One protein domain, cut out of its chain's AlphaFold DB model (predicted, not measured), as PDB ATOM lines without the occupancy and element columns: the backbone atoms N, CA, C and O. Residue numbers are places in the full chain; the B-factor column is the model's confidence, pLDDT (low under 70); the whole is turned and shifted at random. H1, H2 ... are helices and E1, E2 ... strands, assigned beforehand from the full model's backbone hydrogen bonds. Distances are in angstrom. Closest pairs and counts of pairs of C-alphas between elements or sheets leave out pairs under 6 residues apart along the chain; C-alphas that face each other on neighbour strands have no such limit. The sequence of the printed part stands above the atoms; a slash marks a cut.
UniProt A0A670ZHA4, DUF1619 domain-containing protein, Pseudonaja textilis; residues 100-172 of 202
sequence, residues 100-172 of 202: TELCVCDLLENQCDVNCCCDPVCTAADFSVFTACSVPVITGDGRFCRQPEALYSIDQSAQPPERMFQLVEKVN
ATOM      1  N   THR A 100      43.811  44.091  29.172       63.03
ATOM      2  CA  THR A 100      45.089  43.392  28.991       63.03
ATOM      3  C   THR A 100      45.092  41.922  29.429       63.03
ATOM      4  O   THR A 100      45.952  41.173  28.981       63.03
ATOM      5  N   GLU A 101      44.189  41.518  30.327       69.25
ATOM      6  CA  GLU A 101      44.093  40.150  30.872       69.25
ATOM      7  C   GLU A 101      43.013  39.318  30.155       69.25
ATOM      8  O   GLU A 101      42.810  38.150  30.475       69.25
ATOM      9  N   LEU A 102      42.318  39.903  29.174       78.56
ATOM     10  CA  LEU A 102      41.297  39.221  28.387       78.56
ATOM     11  C   LEU A 102      41.931  38.581  27.152       78.56
ATOM     12  O   LEU A 102      42.089  39.230  26.118       78.56
ATOM     13  N   CYS A 103      42.250  37.292  27.245       86.00
ATOM     14  CA  CYS A 103      42.594  36.496  26.077       86.00
ATOM     15  C   CYS A 103      41.387  35.668  25.634       86.00
ATOM     16  O   CYS A 103      41.059  34.648  26.221       86.00
ATOM     17  N   VAL A 104      40.682  36.133  24.603       85.69
ATOM     18  CA  VAL A 104      39.441  35.483  24.135       85.69
ATOM     19  C   VAL A 104      39.679  34.241  23.273       85.69
ATOM     20  O   VAL A 104      38.722  33.558  22.922       85.69
ATOM     21  N   CYS A 105      40.929  33.995  22.882       88.44
ATOM     22  CA  CYS A 105      41.331  32.844  22.079       88.44
ATOM     23  C   CYS A 105      42.151  31.812  22.860       88.44
ATOM     24  O   CYS A 105      42.595  30.858  22.238       88.44
ATOM     25  N   ASP A 106      42.342  32.009  24.169       89.44
ATOM     26  CA  ASP A 106      42.886  31.009  25.095       89.44
ATOM     27  C   ASP A 106      41.719  30.122  25.556       89.44
ATOM     28  O   ASP A 106      40.995  30.431  26.507       89.44
ATOM     29  N   LEU A 107      41.425  29.109  24.746       89.88
ATOM     30  CA  LEU A 107      40.298  28.189  24.899       89.88
ATOM     31  C   LEU A 107      40.748  26.833  25.448       89.88
ATOM     32  O   LEU A 107      39.920  26.079  25.973       89.88
ATOM     33  N   LEU A 108      42.028  26.499  25.288       89.88
ATOM     34  CA  LEU A 108      42.603  25.220  25.669       89.88
ATOM     35  C   LEU A 108      43.310  25.320  27.026       89.88
ATOM     36  O   LEU A 108      44.389  25.882  27.168       89.88
ATOM     37  N   GLU A 109      42.755  24.660  28.043       90.75
ATOM     38  CA  GLU A 109      43.398  24.618  29.359       90.75
ATOM     39  C   GLU A 109      44.797  23.976  29.293       90.75
ATOM     40  O   GLU A 109      44.944  22.793  28.966       90.75
ATOM     41  N   ASN A 110      45.823  24.743  29.681       88.94
ATOM     42  CA  ASN A 110      47.228  24.315  29.742       88.94
ATOM     43  C   ASN A 110      47.796  23.782  28.414       88.94
ATOM     44  O   ASN A 110      48.770  23.023  28.426       88.94
ATOM     45  N   GLN A 111      47.209  24.147  27.276       91.69
ATOM     46  CA  GLN A 111      47.737  23.804  25.961       91.69
ATOM     47  C   GLN A 111      47.730  25.038  25.077       91.69
ATOM     48  O   GLN A 111      46.881  25.900  25.227       91.69
ATOM     49  N   CYS A 112      48.676  25.090  24.146       91.00
ATOM     50  CA  CYS A 112      48.782  26.208  23.230       91.00
ATOM     51  C   CYS A 112      47.643  26.202  22.195       91.00
ATOM     52  O   CYS A 112      47.565  25.313  21.341       91.00
ATOM     53  N   ASP A 113      46.819  27.240  22.207       89.38
ATOM     54  CA  ASP A 113      46.018  27.703  21.086       89.38
ATOM     55  C   ASP A 113      46.953  28.317  20.035       89.38
ATOM     56  O   ASP A 113      47.192  29.522  19.986       89.38
ATOM     57  N   VAL A 114      47.486  27.475  19.146       87.56
ATOM     58  CA  VAL A 114      48.533  27.819  18.156       87.56
ATOM     59  C   VAL A 114      48.188  28.945  17.173       87.56
ATOM     60  O   VAL A 114      49.019  29.297  16.360       87.56
ATOM     61  N   ASN A 115      46.986  29.520  17.196       86.94
ATOM     62  CA  ASN A 115      46.642  30.709  16.404       86.94
ATOM     63  C   ASN A 115      46.350  31.935  17.286       86.94
ATOM     64  O   ASN A 115      45.892  32.962  16.783       86.94
ATOM     65  N   CYS A 116      46.595  31.845  18.592       89.31
ATOM     66  CA  CYS A 116      46.247  32.851  19.578       89.31
ATOM     67  C   CYS A 116      47.471  33.681  19.977       89.31
ATOM     68  O   CYS A 116      48.438  33.180  20.543       89.31
ATOM     69  N   CYS A 117      47.432  34.991  19.716       87.44
ATOM     70  CA  CYS A 117      48.566  35.861  20.043       87.44
ATOM     71  C   CYS A 117      48.759  36.053  21.564       87.44
ATOM     72  O   CYS A 117      49.842  36.437  22.008       87.44
ATOM     73  N   CYS A 118      47.711  35.858  22.369       88.25
ATOM     74  CA  CYS A 118      47.689  36.208  23.791       88.25
ATOM     75  C   CYS A 118      47.721  35.011  24.753       88.25
ATOM     76  O   CYS A 118      47.809  35.240  25.955       88.25
ATOM     77  N   ASP A 119      47.699  33.769  24.257       88.88
ATOM     78  CA  ASP A 119      47.650  32.562  25.097       88.88
ATOM     79  C   ASP A 119      48.981  32.361  25.836       88.88
ATOM     80  O   ASP A 119      49.995  32.156  25.175       88.88
ATOM     81  N   PRO A 120      49.041  32.399  27.174       86.94
ATOM     82  CA  PRO A 120      50.291  32.343  27.934       86.94
ATOM     83  C   PRO A 120      51.073  31.020  27.827       86.94
ATOM     84  O   PRO A 120      52.257  31.010  28.167       86.94
ATOM     85  N   VAL A 121      50.459  29.923  27.372       90.00
ATOM     86  CA  VAL A 121      51.076  28.586  27.306       90.00
ATOM     87  C   VAL A 121      51.983  28.429  26.084       90.00
ATOM     88  O   VAL A 121      52.989  27.721  26.141       90.00
ATOM     89  N   CYS A 122      51.666  29.107  24.983       88.06
ATOM     90  CA  CYS A 122      52.427  29.005  23.740       88.06
ATOM     91  C   CYS A 122      53.865  29.564  23.843       88.06
ATOM     92  O   CYS A 122      54.130  30.623  24.420       88.06
ATOM     93  N   THR A 123      54.815  28.904  23.193       89.25
ATOM     94  CA  THR A 123      56.233  29.285  23.138       89.25
ATOM     95  C   THR A 123      56.609  29.902  21.792       89.25
ATOM     96  O   THR A 123      55.864  29.825  20.819       89.25
ATOM     97  N   ALA A 124      57.811  30.479  21.683       86.19
ATOM     98  CA  ALA A 124      58.285  31.023  20.409       86.19
ATOM     99  C   ALA A 124      58.380  29.964  19.289       86.19
ATOM    100  O   ALA A 124      58.237  30.305  18.116       86.19
ATOM    101  N   ALA A 125      58.575  28.684  19.631       88.81
ATOM    102  CA  ALA A 125      58.532  27.589  18.661       88.81
ATOM    103  C   ALA A 125      57.110  27.372  18.117       88.81
ATOM    104  O   ALA A 125      56.944  27.208  16.911       88.81
ATOM    105  N   ASP A 126      56.097  27.461  18.983       89.06
ATOM    106  CA  ASP A 126      54.684  27.329  18.608       89.06
ATOM    107  C   ASP A 126      54.220  28.481  17.713       89.06
ATOM    108  O   ASP A 126      53.358  28.297  16.863       89.06
ATOM    109  N   PHE A 127      54.832  29.658  17.850       78.50
ATOM    110  CA  PHE A 127      54.559  30.816  16.994       78.50
ATOM    111  C   PHE A 127      55.377  30.871  15.711       78.50
ATOM    112  O   PHE A 127      55.011  31.568  14.770       78.50
ATOM    113  N   SER A 128      56.475  30.122  15.644       84.38
ATOM    114  CA  SER A 128      57.332  30.080  14.455       84.38
ATOM    115  C   SER A 128      56.699  29.308  13.293       84.38
ATOM    116  O   SER A 128      57.165  29.418  12.161       84.38
ATOM    117  N   VAL A 129      55.655  28.512  13.549       83.44
ATOM    118  CA  VAL A 129      54.989  27.700  12.514       83.44
ATOM    119  C   VAL A 129      54.015  28.502  11.648       83.44
ATOM    120  O   VAL A 129      53.533  27.978  10.644       83.44
ATOM    121  N   PHE A 130      53.719  29.754  12.002       78.12
ATOM    122  CA  PHE A 130      52.729  30.560  11.298       78.12
ATOM    123  C   PHE A 130      53.158  32.022  11.121       78.12
ATOM    124  O   PHE A 130      54.021  32.541  11.821       78.12
ATOM    125  N   THR A 131      52.522  32.703  10.164       77.44
ATOM    126  CA  THR A 131      52.850  34.087   9.776       77.44
ATOM    127  C   THR A 131      51.844  35.133  10.268       77.44
ATOM    128  O   THR A 131      51.998  36.318   9.989       77.44
ATOM    129  N   ALA A 132      50.762  34.728  10.929       79.69
ATOM    130  CA  ALA A 132      49.809  35.616  11.592       79.69
ATOM    131  C   ALA A 132      49.009  34.840  12.647       79.69
ATOM    132  O   ALA A 132      48.717  33.666  12.448       79.69
ATOM    133  N   CYS A 133      48.618  35.507  13.730       83.50
ATOM    134  CA  CYS A 133      47.685  34.991  14.733       83.50
ATOM    135  C   CYS A 133      46.407  35.838  14.739       83.50
ATOM    136  O   CYS A 133      46.396  36.979  14.271       83.50
ATOM    137  N   SER A 134      45.320  35.283  15.269       72.88
ATOM    138  CA  SER A 134      44.028  35.953  15.366       72.88
ATOM    139  C   SER A 134      43.665  36.211  16.822       72.88
ATOM    140  O   SER A 134      43.417  35.277  17.580       72.88
ATOM    141  N   VAL A 135      43.556  37.485  17.190       78.88
ATOM    142  CA  VAL A 135      42.800  37.930  18.366       78.88
ATOM    143  C   VAL A 135      41.919  39.075  17.884       78.88
ATOM    144  O   VAL A 135      42.443  40.005  17.264       78.88
ATOM    145  N   PRO A 136      40.594  39.037  18.097       77.62
ATOM    146  CA  PRO A 136      39.795  40.222  17.853       77.62
ATOM    147  C   PRO A 136      40.293  41.334  18.774       77.62
ATOM    148  O   PRO A 136      40.707  41.092  19.907       77.62
ATOM    149  N   VAL A 137      40.261  42.565  18.282       80.56
ATOM    150  CA  VAL A 137      40.676  43.714  19.078       80.56
ATOM    151  C   VAL A 137      39.782  43.823  20.313       80.56
ATOM    152  O   VAL A 137      38.560  43.948  20.194       80.56
ATOM    153  N   ILE A 138      40.384  43.769  21.502       81.56
ATOM    154  CA  ILE A 138      39.632  43.805  22.756       81.56
ATOM    155  C   ILE A 138      39.471  45.259  23.169       81.56
ATOM    156  O   ILE A 138      40.448  45.980  23.353       81.56
ATOM    157  N   THR A 139      38.224  45.697  23.295       82.56
ATOM    158  CA  THR A 139      37.876  47.072  23.657       82.56
ATOM    159  C   THR A 139      37.088  47.080  24.969       82.56
ATOM    160  O   THR A 139      36.400  46.109  25.286       82.56
ATOM    161  N   GLY A 140      37.184  48.172  25.735       79.62
ATOM    162  CA  GLY A 140      36.298  48.443  26.874       79.62
ATOM    163  C   GLY A 140      34.826  48.703  26.485       79.62
ATOM    164  O   GLY A 140      34.392  48.419  25.372       79.62
ATOM    165  N   ASP A 141      34.030  49.246  27.415       81.44
ATOM    166  CA  ASP A 141      32.621  49.602  27.152       81.44
ATOM    167  C   ASP A 141      32.524  50.728  26.105       81.44
ATOM    168  O   ASP A 141      32.913  51.875  26.349       81.44
ATOM    169  N   GLY A 142      31.927  50.396  24.955       79.19
ATOM    170  CA  GLY A 142      31.767  51.276  23.796       79.19
ATOM    171  C   GLY A 142      30.982  52.566  24.041       79.19
ATOM    172  O   GLY A 142      30.964  53.436  23.171       79.19
ATOM    173  N   ARG A 143      30.335  52.731  25.200       82.50
ATOM    174  CA  ARG A 143      29.640  53.973  25.574       82.50
ATOM    175  C   ARG A 143      30.588  55.079  26.034       82.50
ATOM    176  O   ARG A 143      30.152  56.224  26.165       82.50
ATOM    177  N   PHE A 144      31.862  54.772  26.278       83.38
ATOM    178  CA  PHE A 144      32.847  55.773  26.672       83.38
ATOM    179  C   PHE A 144      33.456  56.489  25.461       83.38
ATOM    180  O   PHE A 144      33.805  55.879  24.455       83.38
ATOM    181  N   CYS A 145      33.623  57.812  25.576       83.81
ATOM    182  CA  CYS A 145      34.277  58.635  24.548       83.81
ATOM    183  C   CYS A 145      35.751  58.263  24.356       83.81
ATOM    184  O   CYS A 145      36.279  58.410  23.257       83.81
ATOM    185  N   ARG A 146      36.397  57.782  25.416       85.75
ATOM    186  CA  ARG A 146      37.761  57.270  25.430       85.75
ATOM    187  C   ARG A 146      37.745  55.929  26.127       85.75
ATOM    188  O   ARG A 146      37.202  55.827  27.225       85.75
ATOM    189  N   GLN A 147      38.307  54.924  25.483       85.88
ATOM    190  CA  GLN A 147      38.317  53.568  26.005       85.88
ATOM    191  C   GLN A 147      39.644  52.880  25.692       85.88
ATOM    192  O   GLN A 147      40.206  53.110  24.620       85.88
ATOM    193  N   PRO A 148      40.150  52.041  26.608       84.19
ATOM    194  CA  PRO A 148      41.310  51.212  26.327       84.19
ATOM    195  C   PRO A 148      40.984  50.179  25.241       84.19
ATOM    196  O   PRO A 148      39.901  49.586  25.229       84.19
ATOM    197  N   GLU A 149      41.947  49.961  24.357       87.44
ATOM    198  CA  GLU A 149      41.928  48.994  23.267       87.44
ATOM    199  C   GLU A 149      43.245  48.205  23.303       87.44
ATOM    200  O   GLU A 149      44.327  48.792  23.302       87.44
ATOM    201  N   ALA A 150      43.160  46.879  23.399       87.00
ATOM    202  CA  ALA A 150      44.317  45.993  23.393       87.00
ATOM    203  C   ALA A 150      44.557  45.437  21.990       87.00
ATOM    204  O   ALA A 150      43.668  44.842  21.375       87.00
ATOM    205  N   LEU A 151      45.787  45.612  21.515       85.75
ATOM    206  CA  LEU A 151      46.275  45.102  20.247       85.75
ATOM    207  C   LEU A 151      47.324  44.029  20.518       85.75
ATOM    208  O   LEU A 151      48.286  44.256  21.257       85.75
ATOM    209  N   TYR A 152      47.140  42.875  19.888       85.69
ATOM    210  CA  TYR A 152      48.064  41.754  19.955       85.69
ATOM    211  C   TYR A 152      48.592  41.451  18.558       85.69
ATOM    212  O   TYR A 152      47.837  41.459  17.586       85.69
ATOM    213  N   SER A 153      49.890  41.197  18.461       84.69
ATOM    214  CA  SER A 153      50.551  40.793  17.223       84.69
ATOM    215  C   SER A 153      51.806  39.982  17.544       84.69
ATOM    216  O   SER A 153      52.167  39.813  18.711       84.69
ATOM    217  N   ILE A 154      52.482  39.489  16.514       83.75
ATOM    218  CA  ILE A 154      53.769  38.801  16.620       83.75
ATOM    219  C   ILE A 154      54.767  39.510  15.717       83.75
ATOM    220  O   ILE A 154      54.494  39.752  14.539       83.75
ATOM    221  N   ASP A 155      55.931  39.820  16.272       86.25
ATOM    222  CA  ASP A 155      57.087  40.252  15.507       86.25
ATOM    223  C   ASP A 155      57.853  39.025  14.995       86.25
ATOM    224  O   ASP A 155      58.611  38.382  15.720       86.25
ATOM    225  N   GLN A 156      57.639  38.699  13.720       85.62
ATOM    226  CA  GLN A 156      58.366  37.634  13.020       85.62
ATOM    227  C   GLN A 156      59.786  38.032  12.615       85.62
ATOM    228  O   GLN A 156      60.560  37.172  12.194       85.62
ATOM    229  N   SER A 157      60.126  39.322  12.680       89.31
ATOM    230  CA  SER A 157      61.481  39.781  12.382       89.31
ATOM    231  C   SER A 157      62.441  39.549  13.554       89.31
ATOM    232  O   SER A 157      63.651  39.457  13.338       89.31
ATOM    233  N   ALA A 158      61.911  39.383  14.770       87.62
ATOM    234  CA  ALA A 158      62.666  38.961  15.941       87.62
ATOM    235  C   ALA A 158      63.101  37.484  15.840       87.62
ATOM    236  O   ALA A 158      62.408  36.639  15.271       87.62
ATOM    237  N   GLN A 159      64.269  37.161  16.404       89.00
ATOM    238  CA  GLN A 159      64.816  35.800  16.447       89.00
ATOM    239  C   GLN A 159      65.165  35.419  17.898       89.00
ATOM    240  O   GLN A 159      66.188  35.882  18.409       89.00
ATOM    241  N   PRO A 160      64.367  34.561  18.567       85.75
ATOM    242  CA  PRO A 160      63.135  33.927  18.076       85.75
ATOM    243  C   PRO A 160      61.955  34.925  17.965       85.75
ATOM    244  O   PRO A 160      62.046  36.004  18.553       85.75
ATOM    245  N   PRO A 161      60.864  34.591  17.241       86.12
ATOM    246  CA  PRO A 161      59.697  35.467  17.118       86.12
ATOM    247  C   PRO A 161      59.149  35.894  18.479       86.12
ATOM    248  O   PRO A 161      59.038  35.077  19.398       86.12
ATOM    249  N   GLU A 162      58.789  37.169  18.597       83.94
ATOM    250  CA  GLU A 162      58.371  37.776  19.860       83.94
ATOM    251  C   GLU A 162      56.907  38.215  19.801       83.94
ATOM    252  O   GLU A 162      56.402  38.668  18.773       83.94
ATOM    253  N   ARG A 163      56.196  38.095  20.923       79.69
ATOM    254  CA  ARG A 163      54.834  38.619  21.028       79.69
ATOM    255  C   ARG A 163      54.865  40.109  21.291       79.69
ATOM    256  O   ARG A 163      55.535  40.574  22.207       79.69
ATOM    257  N   MET A 164      54.032  40.838  20.567       82.31
ATOM    258  CA  MET A 164      53.814  42.255  20.796       82.31
ATOM    259  C   MET A 164      52.438  42.484  21.408       82.31
ATOM    260  O   MET A 164      51.418  42.036  20.881       82.31
ATOM    261  N   PHE A 165      52.421  43.240  22.501       84.81
ATOM    262  CA  PHE A 165      51.212  43.707  23.162       84.81
ATOM    263  C   PHE A 165      51.237  45.231  23.254       84.81
ATOM    264  O   PHE A 165      52.223  45.816  23.706       84.81
ATOM    265  N   GLN A 166      50.144  45.874  22.845       85.06
ATOM    266  CA  GLN A 166      49.982  47.318  22.964       85.06
ATOM    267  C   GLN A 166      48.608  47.649  23.536       85.06
ATOM    268  O   GLN A 166      47.588  47.169  23.049       85.06
ATOM    269  N   LEU A 167      48.590  48.512  24.551       86.12
ATOM    270  CA  LEU A 167      47.369  49.120  25.065       86.12
ATOM    271  C   LEU A 167      47.286  50.548  24.533       86.12
ATOM    272  O   LEU A 167      48.127  51.386  24.866       86.12
ATOM    273  N   VAL A 168      46.281  50.820  23.709       87.44
ATOM    274  CA  VAL A 168      46.052  52.135  23.106       87.44
ATOM    275  C   VAL A 168      44.735  52.726  23.603       87.44
ATOM    276  O   VAL A 168      43.834  52.009  24.033       87.44
ATOM    277  N   GLU A 169      44.615  54.052  23.583       87.62
ATOM    278  CA  GLU A 169      43.347  54.730  23.857       87.62
ATOM    279  C   GLU A 169      42.589  54.935  22.542       87.62
ATOM    280  O   GLU A 169      43.019  55.696  21.673       87.62
ATOM    281  N   LYS A 170      41.433  54.287  22.406       87.12
ATOM    282  CA  LYS A 170      40.510  54.496  21.294       87.12
ATOM    283  C   LYS A 170      39.519  55.596  21.638       87.12
ATOM    284  O   LYS A 170      38.839  55.540  22.663       87.12
ATOM    285  N   VAL A 171      39.380  56.572  20.746       88.19
ATOM    286  CA  VAL A 171      38.333  57.593  20.847       88.19
ATOM    287  C   VAL A 171      37.103  57.110  20.089       88.19
ATOM    288  O   VAL A 171      37.177  56.870  18.885       88.19
ATOM    289  N   ASN A 172      35.967  56.981  20.775       82.12
ATOM    290  CA  ASN A 172      34.690  56.718  20.124       82.12
ATOM    291  C   ASN A 172      33.974  58.047  19.808       82.12
ATOM    292  O   ASN A 172      33.452  58.678  20.731       82.12
TER     293      ASN A 172
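AT A GLANCE: This is residues 100 to 172 of the 202 residues of the protein "DUF1619 domain-containing protein" of Pseudonaja textilis (UniProt A0A670ZHA4). With little regular structure, the domain is a long two-stranded hairpin, E1 and E2, with a loop lobe of residues 100 to 123 over part of one side. One-turn helix H1 lies near the start of E2, and residues 128 to 145 run back along the hairpin. The 73 printed residues hold H1, E1, E2 in that order, the sheet antiparallel and the class mostly strand, with only 24 residues in named elements. It is flat, 40 by 29 by 15 A, and only just compact, close to loose, with a radius of gyration of the C-alphas of 13.4 A.

HOW THE PARTS SIT: H1, residues 124 to 127, is too short for an O i to N i+4 pair; its one O i to N i+3 pair is within range. Residues 138 to 139 pair antiparallel with residues 149 to 150 of E1, residues 146 to 155. E1 and E2, residues 162 to 171, form an antiparallel hairpin at 159 degrees; N 149 and O 168 are 2.8 A apart, within hydrogen-bond range. The closest C-alphas of H1 and E2, Ala 124 and Glu 162, are 6.8 A apart.

IN THESE COORDINATES: H1 begins at C-alpha 124 (58.285, 31.023, 20.409). E1 is 27.6 A long. E2, 28.2 A long, ends at C-alpha 171 (38.333, 57.593, 20.847).

THE WHOLE: The C-alphas farthest apart, Arg 143 and Gln 159, are 40.6 A apart. The printed part has no cut; H1 to E1 is a long link. Residues 100 to 101 have pLDDT under 70.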